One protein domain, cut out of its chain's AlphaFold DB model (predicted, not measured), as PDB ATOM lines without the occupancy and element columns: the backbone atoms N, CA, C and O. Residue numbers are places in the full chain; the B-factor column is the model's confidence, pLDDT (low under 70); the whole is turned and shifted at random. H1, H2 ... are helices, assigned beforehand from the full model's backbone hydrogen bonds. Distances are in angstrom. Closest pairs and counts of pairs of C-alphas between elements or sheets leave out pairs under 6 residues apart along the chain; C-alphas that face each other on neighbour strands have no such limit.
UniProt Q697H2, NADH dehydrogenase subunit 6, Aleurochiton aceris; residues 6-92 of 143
ATOM      1  N   LEU A   6     210.265 206.369 250.517       78.56
ATOM      2  CA  LEU A   6     210.474 207.419 249.520       78.56
ATOM      3  C   LEU A   6     211.561 208.428 249.947       78.56
ATOM      4  O   LEU A   6     212.391 208.834 249.135       78.56
ATOM      5  N   PHE A   7     211.594 208.808 251.230       79.00
ATOM      6  CA  PHE A   7     212.632 209.689 251.777       79.00
ATOM      7  C   PHE A   7     214.010 209.024 251.726       79.00
ATOM      8  O   PHE A   7     215.003 209.686 251.429       79.00
ATOM      9  N   LEU A   8     214.065 207.709 251.963       79.88
ATOM     10  CA  LEU A   8     215.302 206.942 251.852       79.88
ATOM     11  C   LEU A   8     215.843 206.959 250.415       79.88
ATOM     12  O   LEU A   8     217.030 207.213 250.236       79.88
ATOM     13  N   ILE A   9     214.989 206.755 249.403       84.12
ATOM     14  CA  ILE A   9     215.397 206.845 247.988       84.12
ATOM     15  C   ILE A   9     215.948 208.238 247.676       84.12
ATOM     16  O   ILE A   9     217.012 208.359 247.073       84.12
ATOM     17  N   LEU A  10     215.247 209.289 248.106       81.56
ATOM     18  CA  LEU A  10     215.651 210.668 247.839       81.56
ATOM     19  C   LEU A  10     217.008 210.995 248.481       81.56
ATOM     20  O   LEU A  10     217.862 211.620 247.852       81.56
ATOM     21  N   LEU A  11     217.243 210.513 249.703       84.19
ATOM     22  CA  LEU A  11     218.538 210.628 250.366       84.19
ATOM     23  C   LEU A  11     219.637 209.852 249.626       84.19
ATOM     24  O   LEU A  11     220.758 210.344 249.509       84.19
ATOM     25  N   LEU A  12     219.320 208.672 249.090       85.38
ATOM     26  CA  LEU A  12     220.265 207.847 248.336       85.38
ATOM     27  C   LEU A  12     220.687 208.529 247.025       85.38
ATOM     28  O   LEU A  12     221.872 208.538 246.700       85.38
ATOM     29  N   VAL A  13     219.755 209.179 246.317       87.69
ATOM     30  CA  VAL A  13     220.066 209.980 245.118       87.69
ATOM     31  C   VAL A  13     221.032 211.123 245.452       87.69
ATOM     32  O   VAL A  13     222.030 211.306 244.756       87.69
ATOM     33  N   LEU A  14     220.778 211.866 246.535       86.38
ATOM     34  CA  LEU A  14     221.662 212.953 246.974       86.38
ATOM     35  C   LEU A  14     223.053 212.440 247.359       86.38
ATOM     36  O   LEU A  14     224.062 213.045 246.994       86.38
ATOM     37  N   PHE A  15     223.118 211.309 248.060       85.88
ATOM     38  CA  PHE A  15     224.383 210.685 248.429       85.88
ATOM     39  C   PHE A  15     225.178 210.218 247.203       85.88
ATOM     40  O   PHE A  15     226.379 210.458 247.134       85.88
ATOM     41  N   LEU A  16     224.528 209.614 246.204       89.75
ATOM     42  CA  LEU A  16     225.201 209.225 244.961       89.75
ATOM     43  C   LEU A  16     225.777 210.425 244.223       89.75
ATOM     44  O   LEU A  16     226.909 210.364 243.753       89.75
ATOM     45  N   PHE A  17     225.026 211.524 244.152       88.25
ATOM     46  CA  PHE A  17     225.523 212.750 243.541       88.25
ATOM     47  C   PHE A  17     226.776 213.264 244.266       88.25
ATOM     48  O   PHE A  17     227.767 213.612 243.626       88.25
ATOM     49  N   TYR A  18     226.776 213.217 245.601       86.94
ATOM     50  CA  TYR A  18     227.939 213.572 246.413       86.94
ATOM     51  C   TYR A  18     229.147 212.656 246.160       86.94
ATOM     52  O   TYR A  18     230.259 213.142 245.969       86.94
ATOM     53  N   VAL A  19     228.943 211.338 246.092       87.88
ATOM     54  CA  VAL A  19     230.023 210.373 245.815       87.88
ATOM     55  C   VAL A  19     230.620 210.583 244.423       87.88
ATOM     56  O   VAL A  19     231.839 210.545 244.269       87.88
ATOM     57  N   VAL A  20     229.796 210.851 243.409       89.38
ATOM     58  CA  VAL A  20     230.276 211.117 242.044       89.38
ATOM     59  C   VAL A  20     231.125 212.386 242.007       89.38
ATOM     60  O   VAL A  20     232.209 212.366 241.426       89.38
ATOM     61  N   LEU A  21     230.697 213.451 242.692       84.69
ATOM     62  CA  LEU A  21     231.496 214.670 242.830       84.69
ATOM     63  C   LEU A  21     232.839 214.397 243.519       84.69
ATOM     64  O   LEU A  21     233.874 214.839 243.028       84.69
ATOM     65  N   LEU A  22     232.848 213.631 244.613       84.06
ATOM     66  CA  LEU A  22     234.088 213.248 245.290       84.06
ATOM     67  C   LEU A  22     235.045 212.502 244.351       84.06
ATOM     68  O   LEU A  22     236.230 212.819 244.313       84.06
ATOM     69  N   MET A  23     234.550 211.546 243.566       82.62
ATOM     70  CA  MET A  23     235.391 210.788 242.631       82.62
ATOM     71  C   MET A  23     236.001 211.688 241.552       82.62
ATOM     72  O   MET A  23     237.180 211.546 241.236       82.62
ATOM     73  N   VAL A  24     235.234 212.655 241.039       81.44
ATOM     74  CA  VAL A  24     235.742 213.639 240.072       81.44
ATOM     75  C   VAL A  24     236.857 214.484 240.685       81.44
ATOM     76  O   VAL A  24     237.897 214.647 240.059       81.44
ATOM     77  N   PHE A  25     236.675 214.993 241.903       75.19
ATOM     78  CA  PHE A  25     237.642 215.913 242.499       75.19
ATOM     79  C   PHE A  25     238.883 215.243 243.099       75.19
ATOM     80  O   PHE A  25     239.966 215.820 243.050       75.19
ATOM     81  N   TYR A  26     238.741 214.061 243.703       74.19
ATOM     82  CA  TYR A  26     239.851 213.389 244.388       74.19
ATOM     83  C   TYR A  26     240.639 212.464 243.467       74.19
ATOM     84  O   TYR A  26     241.862 212.404 243.565       74.19
ATOM     85  N   MET A  27     239.953 211.737 242.583       71.75
ATOM     86  CA  MET A  27     240.597 210.762 241.699       71.75
ATOM     87  C   MET A  27     240.860 211.324 240.298       71.75
ATOM     88  O   MET A  27     241.517 210.655 239.504       71.75
ATOM     89  N   ASN A  28     240.362 212.532 239.982       71.62
ATOM     90  CA  ASN A  28     240.424 213.154 238.650       71.62
ATOM     91  C   ASN A  28     239.984 212.206 237.521       71.62
ATOM     92  O   ASN A  28     240.429 212.328 236.379       71.62
ATOM     93  N   SER A  29     239.125 211.239 237.853       76.50
ATOM     94  CA  SER A  29     238.808 210.110 236.994       76.50
ATOM     95  C   SER A  29     237.384 210.231 236.447       76.50
ATOM     96  O   SER A  29     236.415 209.713 237.026       76.50
ATOM     97  N   TYR A  30     237.233 210.993 235.364       80.88
ATOM     98  CA  TYR A  30     235.927 211.377 234.829       80.88
ATOM     99  C   TYR A  30     235.153 210.177 234.287       80.88
ATOM    100  O   TYR A  30     233.973 210.021 234.605       80.88
ATOM    101  N   PHE A  31     235.798 209.290 233.527       83.12
ATOM    102  CA  PHE A  31     235.093 208.168 232.911       83.12
ATOM    103  C   PHE A  31     234.532 207.185 233.951       83.12
ATOM    104  O   PHE A  31     233.378 206.759 233.860       83.12
ATOM    105  N   TYR A  32     235.311 206.876 234.990       82.50
ATOM    106  CA  TYR A  32     234.871 205.979 236.061       82.50
ATOM    107  C   TYR A  32     233.741 206.577 236.906       82.50
ATOM    108  O   TYR A  32     232.764 205.884 237.195       82.50
ATOM    109  N   SER A  33     233.827 207.864 237.262       87.62
ATOM    110  CA  SER A  33     232.755 208.554 237.996       87.62
ATOM    111  C   SER A  33     231.428 208.556 237.221       87.62
ATOM    112  O   SER A  33     230.364 208.335 237.806       87.62
ATOM    113  N   TYR A  34     231.492 208.699 235.894       88.62
ATOM    114  CA  TYR A  34     230.327 208.653 235.016       88.62
ATOM    115  C   TYR A  34     229.694 207.254 234.937       88.62
ATOM    116  O   TYR A  34     228.474 207.124 235.059       88.62
ATOM    117  N   LEU A  35     230.503 206.195 234.804       90.31
ATOM    118  CA  LEU A  35     230.006 204.812 234.820       90.31
ATOM    119  C   LEU A  35     229.289 204.471 236.132       90.31
ATOM    120  O   LEU A  35     228.211 203.876 236.108       90.31
ATOM    121  N   VAL A  36     229.863 204.877 237.269       89.56
ATOM    122  CA  VAL A  36     229.251 204.688 238.592       89.56
ATOM    123  C   VAL A  36     227.903 205.406 238.660       89.56
ATOM    124  O   VAL A  36     226.910 204.802 239.063       89.56
ATOM    125  N   PHE A  37     227.831 206.660 238.207       90.00
ATOM    126  CA  PHE A  37     226.580 207.417 238.197       90.00
ATOM    127  C   PHE A  37     225.469 206.709 237.407       90.00
ATOM    128  O   PHE A  37     224.363 206.538 237.922       90.00
ATOM    129  N   LEU A  38     225.762 206.250 236.185       90.50
ATOM    130  CA  LEU A  38     224.775 205.577 235.334       90.50
ATOM    131  C   LEU A  38     224.281 204.254 235.927       90.50
ATOM    132  O   LEU A  38     223.074 204.002 235.952       90.50
ATOM    133  N   LEU A  39     225.202 203.420 236.421       92.62
ATOM    134  CA  LEU A  39     224.863 202.122 237.006       92.62
ATOM    135  C   LEU A  39     223.903 202.288 238.185       92.62
ATOM    136  O   LEU A  39     222.846 201.653 238.218       92.62
ATOM    137  N   PHE A  40     224.220 203.188 239.116       89.75
ATOM    138  CA  PHE A  40     223.383 203.401 240.291       89.75
ATOM    139  C   PHE A  40     222.058 204.099 239.967       89.75
ATOM    140  O   PHE A  40     221.028 203.714 240.522       89.75
ATOM    141  N   MET A  41     222.040 205.062 239.039       89.94
ATOM    142  CA  MET A  41     220.790 205.703 238.616       89.94
ATOM    143  C   MET A  41     219.811 204.706 237.987       89.94
ATOM    144  O   MET A  41     218.617 204.754 238.285       89.94
ATOM    145  N   SER A  42     220.303 203.758 237.181       89.88
ATOM    146  CA  SER A  42     219.450 202.732 236.569       89.88
ATOM    147  C   SER A  42     218.748 201.848 237.615       89.88
ATOM    148  O   SER A  42     217.543 201.612 237.521       89.88
ATOM    149  N   GLY A  43     219.464 201.424 238.664       86.75
ATOM    150  CA  GLY A  43     218.913 200.590 239.736       86.75
ATOM    151  C   GLY A  43     217.956 201.345 240.661       86.75
ATOM    152  O   GLY A  43     216.940 200.796 241.094       86.75
ATOM    153  N   LEU A  44     218.235 202.622 240.929       87.50
ATOM    154  CA  LEU A  44     217.364 203.453 241.755       87.50
ATOM    155  C   LEU A  44     216.013 203.740 241.108       87.50
ATOM    156  O   LEU A  44     215.013 203.777 241.820       87.50
ATOM    157  N   MET A  45     215.954 203.893 239.783       81.38
ATOM    158  CA  MET A  45     214.680 204.094 239.085       81.38
ATOM    159  C   MET A  45     213.753 202.880 239.227       81.38
ATOM    160  O   MET A  45     212.552 203.040 239.447       81.38
ATOM    161  N   VAL A  46     214.300 201.661 239.189       84.62
ATOM    162  CA  VAL A  46     213.520 200.430 239.404       84.62
ATOM    163  C   VAL A  46     212.996 200.350 240.842       84.62
ATOM    164  O   VAL A  46     211.821 200.052 241.058       84.62
ATOM    165  N   MET A  47     213.837 200.677 241.829       81.00
ATOM    166  CA  MET A  47     213.430 200.751 243.240       81.00
ATOM    167  C   MET A  47     212.354 201.823 243.479       81.00
ATOM    168  O   MET A  47     211.409 201.593 244.235       81.00
ATOM    169  N   PHE A  48     212.468 202.975 242.813       79.50
ATOM    170  CA  PHE A  48     211.487 204.055 242.881       79.50
ATOM    171  C   PHE A  48     210.115 203.607 242.363       79.50
ATOM    172  O   PHE A  48     209.117 203.787 243.057       79.50
ATOM    173  N   LEU A  49     210.067 202.946 241.200       82.00
ATOM    174  CA  LEU A  49     208.821 202.414 240.640       82.00
ATOM    175  C   LEU A  49     208.162 201.388 241.566       82.00
ATOM    176  O   LEU A  49     206.950 201.442 241.778       82.00
ATOM    177  N   TYR A  50     208.954 200.486 242.152       83.56
ATOM    178  CA  TYR A  50     208.440 199.516 243.116       83.56
ATOM    179  C   TYR A  50     207.799 200.217 244.319       83.56
ATOM    180  O   TYR A  50     206.654 199.931 244.661       83.56
ATOM    181  N   LEU A  51     208.481 201.187 244.924       77.62
ATOM    182  CA  LEU A  51     207.993 201.837 246.140       77.62
ATOM    183  C   LEU A  51     206.793 202.760 245.889       77.62
ATOM    184  O   LEU A  51     205.846 202.731 246.678       77.62
ATOM    185  N   CYS A  52     206.755 203.480 244.761       72.94
ATOM    186  CA  CYS A  52     205.563 204.225 244.340       72.94
ATOM    187  C   CYS A  52     204.344 203.316 244.115       72.94
ATOM    188  O   CYS A  52     203.220 203.760 244.312       72.94
ATOM    189  N   SER A  53     204.534 202.052 243.727       72.00
ATOM    190  CA  SER A  53     203.415 201.120 243.526       72.00
ATOM    191  C   SER A  53     202.844 200.532 244.824       72.00
ATOM    192  O   SER A  53     201.699 200.085 244.829       72.00
ATOM    193  N   VAL A  54     203.611 200.535 245.924       68.81
ATOM    194  CA  VAL A  54     203.249 199.829 247.165       68.81
ATOM    195  C   VAL A  54     202.576 200.757 248.184       68.81
ATOM    196  O   VAL A  54     201.556 200.370 248.746       68.81
ATOM    197  N   ILE A  55     203.082 201.978 248.420       64.75
ATOM    198  CA  ILE A  55     202.535 202.917 249.426       64.75
ATOM    199  C   ILE A  55     202.658 204.368 248.922       64.75
ATOM    200  O   ILE A  55     203.733 204.960 248.975       64.75
ATOM    201  N   LEU A  56     201.551 204.973 248.471       56.03
ATOM    202  CA  LEU A  56     201.525 206.360 247.963       56.03
ATOM    203  C   LEU A  56     201.068 207.427 248.977       56.03
ATOM    204  O   LEU A  56     201.137 208.609 248.659       56.03
ATOM    205  N   ASN A  57     200.631 207.065 250.190       59.59
ATOM    206  CA  ASN A  57     199.845 207.987 251.033       59.59
ATOM    207  C   ASN A  57     200.428 208.361 252.408       59.59
ATOM    208  O   ASN A  57     199.726 208.957 253.227       59.59
ATOM    209  N   GLU A  58     201.701 208.086 252.687       62.31
ATOM    210  CA  GLU A  58     202.327 208.557 253.931       62.31
ATOM    211  C   GLU A  58     202.948 209.950 253.766       62.31
ATOM    212  O   GLU A  58     203.712 210.204 252.833       62.31
ATOM    213  N   LYS A  59     202.653 210.863 254.704       64.69
ATOM    214  CA  LYS A  59     203.258 212.203 254.732       64.69
ATOM    215  C   LYS A  59     204.783 212.079 254.805       64.69
ATOM    216  O   LYS A  59     205.325 211.395 255.672       64.69
ATOM    217  N   LEU A  60     205.474 212.776 253.907       65.88
ATOM    218  CA  LEU A  60     206.932 212.891 253.897       65.88
ATOM    219  C   LEU A  60     207.398 213.670 255.137       65.88
ATOM    220  O   LEU A  60     207.302 214.895 255.187       65.88
ATOM    221  N   VAL A  61     207.909 212.964 256.147       66.69
ATOM    222  CA  VAL A  61     208.577 213.592 257.296       66.69
ATOM    223  C   VAL A  61     210.062 213.719 256.973       66.69
ATOM    224  O   VAL A  61     210.825 212.761 257.092       66.69
ATOM    225  N   VAL A  62     210.471 214.908 256.534       68.12
ATOM    226  CA  VAL A  62     211.875 215.223 256.245       68.12
ATOM    227  C   VAL A  62     212.594 215.583 257.542       68.12
ATOM    228  O   VAL A  62     212.189 216.499 258.258       68.12
ATOM    229  N   ASN A  63     213.692 214.887 257.843       76.12
ATOM    230  CA  ASN A  63     214.527 215.221 258.991       76.12
ATOM    231  C   ASN A  63     215.544 216.312 258.616       76.12
ATOM    232  O   ASN A  63     216.565 216.032 257.986       76.12
ATOM    233  N   VAL A  64     215.276 217.548 259.045       75.56
ATOM    234  CA  VAL A  64     216.103 218.741 258.768       75.56
ATOM    235  C   VAL A  64     217.556 218.575 259.241       75.56
ATOM    236  O   VAL A  64     218.475 219.123 258.644       75.56
ATOM    237  N   LYS A  65     217.810 217.764 260.276       79.19
ATOM    238  CA  LYS A  65     219.181 217.518 260.763       79.19
ATOM    239  C   LYS A  65     220.060 216.835 259.713       79.19
ATOM    240  O   LYS A  65     221.243 217.139 259.604       79.19
ATOM    241  N   ILE A  66     219.475 215.924 258.937       78.94
ATOM    242  CA  ILE A  66     220.203 215.145 257.934       78.94
ATOM    243  C   ILE A  66     220.503 216.010 256.707       78.94
ATOM    244  O   ILE A  66     221.609 215.964 256.177       78.94
ATOM    245  N   THR A  67     219.552 216.847 256.284       77.19
ATOM    246  CA  THR A  67     219.752 217.744 255.138       77.19
ATOM    247  C   THR A  67     220.822 218.798 255.423       77.19
ATOM    248  O   THR A  67     221.656 219.066 254.562       77.19
ATOM    249  N   VAL A  68     220.868 219.336 256.647       81.25
ATOM    250  CA  VAL A  68     221.922 220.274 257.067       81.25
ATOM    251  C   VAL A  68     223.298 219.599 257.113       81.25
ATOM    252  O   VAL A  68     224.275 220.198 256.669       81.25
ATOM    253  N   ALA A  69     223.386 218.347 257.576       82.56
ATOM    254  CA  ALA A  69     224.644 217.595 257.580       82.56
ATOM    255  C   ALA A  69     225.177 217.314 256.160       82.56
ATOM    256  O   ALA A  69     226.380 217.370 255.924       82.56
ATOM    257  N   LEU A  70     224.293 217.045 255.195       81.56
ATOM    258  CA  LEU A  70     224.693 216.875 253.794       81.56
ATOM    259  C   LEU A  70     225.197 218.188 253.179       81.56
ATOM    260  O   LEU A  70     226.187 218.190 252.451       81.56
ATOM    261  N   LEU A  71     224.553 219.312 253.502       81.12
ATOM    262  CA  LEU A  71     224.980 220.632 253.034       81.12
ATOM    263  C   LEU A  71     226.342 221.038 253.611       81.12
ATOM    264  O   LEU A  71     227.175 221.565 252.876       81.12
ATOM    265  N   SER A  72     226.604 220.769 254.894       80.56
ATOM    266  CA  SER A  72     227.905 221.088 255.494       80.56
ATOM    267  C   SER A  72     229.040 220.263 254.882       80.56
ATOM    268  O   SER A  72     230.116 220.806 254.626       80.56
ATOM    269  N   LEU A  73     228.790 218.987 254.571       82.69
ATOM    270  CA  LEU A  73     229.738 218.135 253.850       82.69
ATOM    271  C   LEU A  73     230.050 218.683 252.452       82.69
ATOM    272  O   LEU A  73     231.218 218.780 252.085       82.69
ATOM    273  N   LEU A  74     229.034 219.121 251.703       80.75
ATOM    274  CA  LEU A  74     229.233 219.741 250.389       80.75
ATOM    275  C   LEU A  74     230.130 220.984 250.473       80.75
ATOM    276  O   LEU A  74     231.087 221.103 249.710       80.75
ATOM    277  N   VAL A  75     229.887 221.874 251.436       80.19
ATOM    278  CA  VAL A  75     230.707 223.085 251.613       80.19
ATOM    279  C   VAL A  75     232.162 222.731 251.945       80.19
ATOM    280  O   VAL A  75     233.080 223.291 251.346       80.19
ATOM    281  N   LEU A  76     232.383 221.762 252.839       79.38
ATOM    282  CA  LEU A  76     233.724 221.278 253.183       79.38
ATOM    283  C   LEU A  76     234.461 220.712 251.966       79.38
ATOM    284  O   LEU A  76     235.644 221.005 251.778       79.38
ATOM    285  N   THR A  77     233.766 219.957 251.108       77.25
ATOM    286  CA  THR A  77     234.390 219.430 249.888       77.25
ATOM    287  C   THR A  77     234.849 220.542 248.957       77.25
ATOM    288  O   THR A  77     236.006 220.526 248.555       77.25
ATOM    289  N   VAL A  78     234.025 221.558 248.695       76.38
ATOM    290  CA  VAL A  78     234.392 222.667 247.794       76.38
ATOM    291  C   VAL A  78     235.606 223.449 248.308       76.38
ATOM    292  O   VAL A  78     236.481 223.831 247.532       76.38
ATOM    293  N   ILE A  79     235.706 223.658 249.623       76.12
ATOM    294  CA  ILE A  79     236.863 224.340 250.221       76.12
ATOM    295  C   ILE A  79     238.131 223.490 250.053       76.12
ATOM    296  O   ILE A  79     239.177 224.012 249.669       76.12
ATOM    297  N   SER A  80     238.038 222.179 250.295       73.50
ATOM    298  CA  SER A  80     239.180 221.267 250.159       73.50
ATOM    299  C   SER A  80     239.689 221.154 248.718       73.50
ATOM    300  O   SER A  80     240.897 221.128 248.488       73.50
ATOM    301  N   THR A  81     238.792 221.146 247.731       68.12
ATOM    302  CA  THR A  81     239.160 220.929 246.327       68.12
ATOM    303  C   THR A  81     239.811 222.153 245.702       68.12
ATOM    304  O   THR A  81     240.750 222.000 244.926       68.12
ATOM    305  N   ASN A  82     239.403 223.363 246.095       65.81
ATOM    306  CA  ASN A  82     240.069 224.596 245.668       65.81
ATOM    307  C   ASN A  82     241.529 224.662 246.144       65.81
ATOM    308  O   ASN A  82     242.394 225.109 245.392       65.81
ATOM    309  N   LEU A  83     241.821 224.171 247.354       61.22
ATOM    310  CA  LEU A  83     243.193 224.084 247.868       61.22
ATOM    311  C   LEU A  83     244.029 223.057 247.090       61.22
ATOM    312  O   LEU A  83     245.182 223.322 246.760       61.22
ATOM    313  N   ILE A  84     243.442 221.905 246.753       64.00
ATOM    314  CA  ILE A  84     244.124 220.823 246.026       64.00
ATOM    315  C   ILE A  84     244.359 221.192 244.552       64.00
ATOM    316  O   ILE A  84     245.445 220.948 244.026       64.00
ATOM    317  N   MET A  85     243.392 221.825 243.877       61.47
ATOM    318  CA  MET A  85     243.554 222.272 242.485       61.47
ATOM    319  C   MET A  85     244.631 223.352 242.333       61.47
ATOM    320  O   MET A  85     245.358 223.342 241.340       61.47
ATOM    321  N   PHE A  86     244.800 224.233 243.327       58.31
ATOM    322  CA  PHE A  86     245.897 225.209 243.334       58.31
ATOM    323  C   PHE A  86     247.284 224.545 243.312       58.31
ATOM    324  O   PHE A  86     248.222 225.109 242.754       58.31
ATOM    325  N   ILE A  87     247.404 223.341 243.879       59.00
ATOM    326  CA  ILE A  87     248.655 222.573 243.956       59.00
ATOM    327  C   ILE A  87     248.855 221.701 242.698       59.00
ATOM    328  O   ILE A  87     249.977 221.557 242.219       59.00
ATOM    329  N   ASN A  88     247.774 221.157 242.123       57.75
ATOM    330  CA  ASN A  88     247.823 220.166 241.034       57.75
ATOM    331  C   ASN A  88     247.841 220.729 239.598       57.75
ATOM    332  O   ASN A  88     248.032 219.959 238.657       57.75
ATOM    333  N   ASN A  89     247.708 222.046 239.393       52.78
ATOM    334  CA  ASN A  89     247.776 222.674 238.058       52.78
ATOM    335  C   ASN A  89     249.124 222.490 237.312       52.78
ATOM    336  O   ASN A  89     249.279 222.974 236.193       52.78
ATOM    337  N   LEU A  90     250.093 221.771 237.891       52.22
ATOM    338  CA  LEU A  90     251.405 221.489 237.302       52.22
ATOM    339  C   LEU A  90     251.485 220.179 236.491       52.22
ATOM    340  O   LEU A  90     252.505 219.946 235.847       52.22
ATOM    341  N   THR A  91     250.456 219.319 236.464       55.19
ATOM    342  CA  THR A  91     250.565 217.984 235.825       55.19
ATOM    343  C   THR A  91     249.386 217.632 234.907       55.19
ATOM    344  O   THR A  91     248.486 216.876 235.266       55.19
ATOM    345  N   PHE A  92     249.422 218.140 233.673       53.16
ATOM    346  CA  PHE A  92     248.429 217.920 232.608       53.16
ATOM    347  C   PHE A  92     248.629 216.594 231.824       53.16
ATOM    348  O   PHE A  92     248.739 216.600 230.605       53.16
TER     349      PHE A  92
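Overview. This is residues 6 to 92 of the 143 residues of the protein "NADH dehydrogenase subunit 6" of Aleurochiton aceris (UniProt Q697H2). Three long helices lie nearly parallel in one flat row, with H1 in the middle, H2 packed along one side of it as a helical hairpin, and H3 on its other side, meeting it over a part of its length. Residues 55 to 63 pass round the end of H1 where the printed part begins, and residues 86 to 92 stick out. The printed part has 87 residues with three named helices, H1, H2 and H3 in that order, and no named strand; its class is all helix. It is loose, with a radius of gyration of the C-alphas of 16.6 A, and flat, spanning 55 by 29 by 8 A.

Along the chain. H1 is residues 6 to 27, 31.3 A from first to last C-alpha, beginning at C-alpha 6 (210.474, 207.419, 249.520). H2 is residues 30 to 54, 36.8 A long, beginning at C-alpha 30 (235.927, 211.377, 234.829). H3 is residues 64 to 88, 36.4 A long, ending at C-alpha 88 (247.823, 220.166, 241.034).

Arrangement. H1 and H2 touch and form a hairpin, opposite ways at a shallow tilt of 2 degrees; their closest C-alphas, those of Val 20 and Ser 33, are 5.4 A apart. H1 touches H3 with residues 18 to 26 alone, and H3 touches H1 with residues 74 to 81 alone. The closest C-alphas of H1 and H3, those of Phe 25 and Thr 81, are 6.5 A apart. H1 and H3 run the same way at a shallow tilt of 11 degrees. H2 and H3 are apart. Every O i to N i+4 pair is within hydrogen-bond range in H1, as are 20 of 21 in H2 and 19 of 21 in H3.

Size, cuts and confidence. The two C-alphas farthest apart, those of Asn 57 and Leu 90, are 55.0 A apart. The printed part has no cut. The link from H1 to H2 is tight and that from H2 to H3, with 9 residues, is short. Residues 86 to 92, of which 86 to 88 belong to H3, stand free. The mean pLDDT of the printed part is 77.2, and residues 54 to 62 and 81 to 92 are under 70.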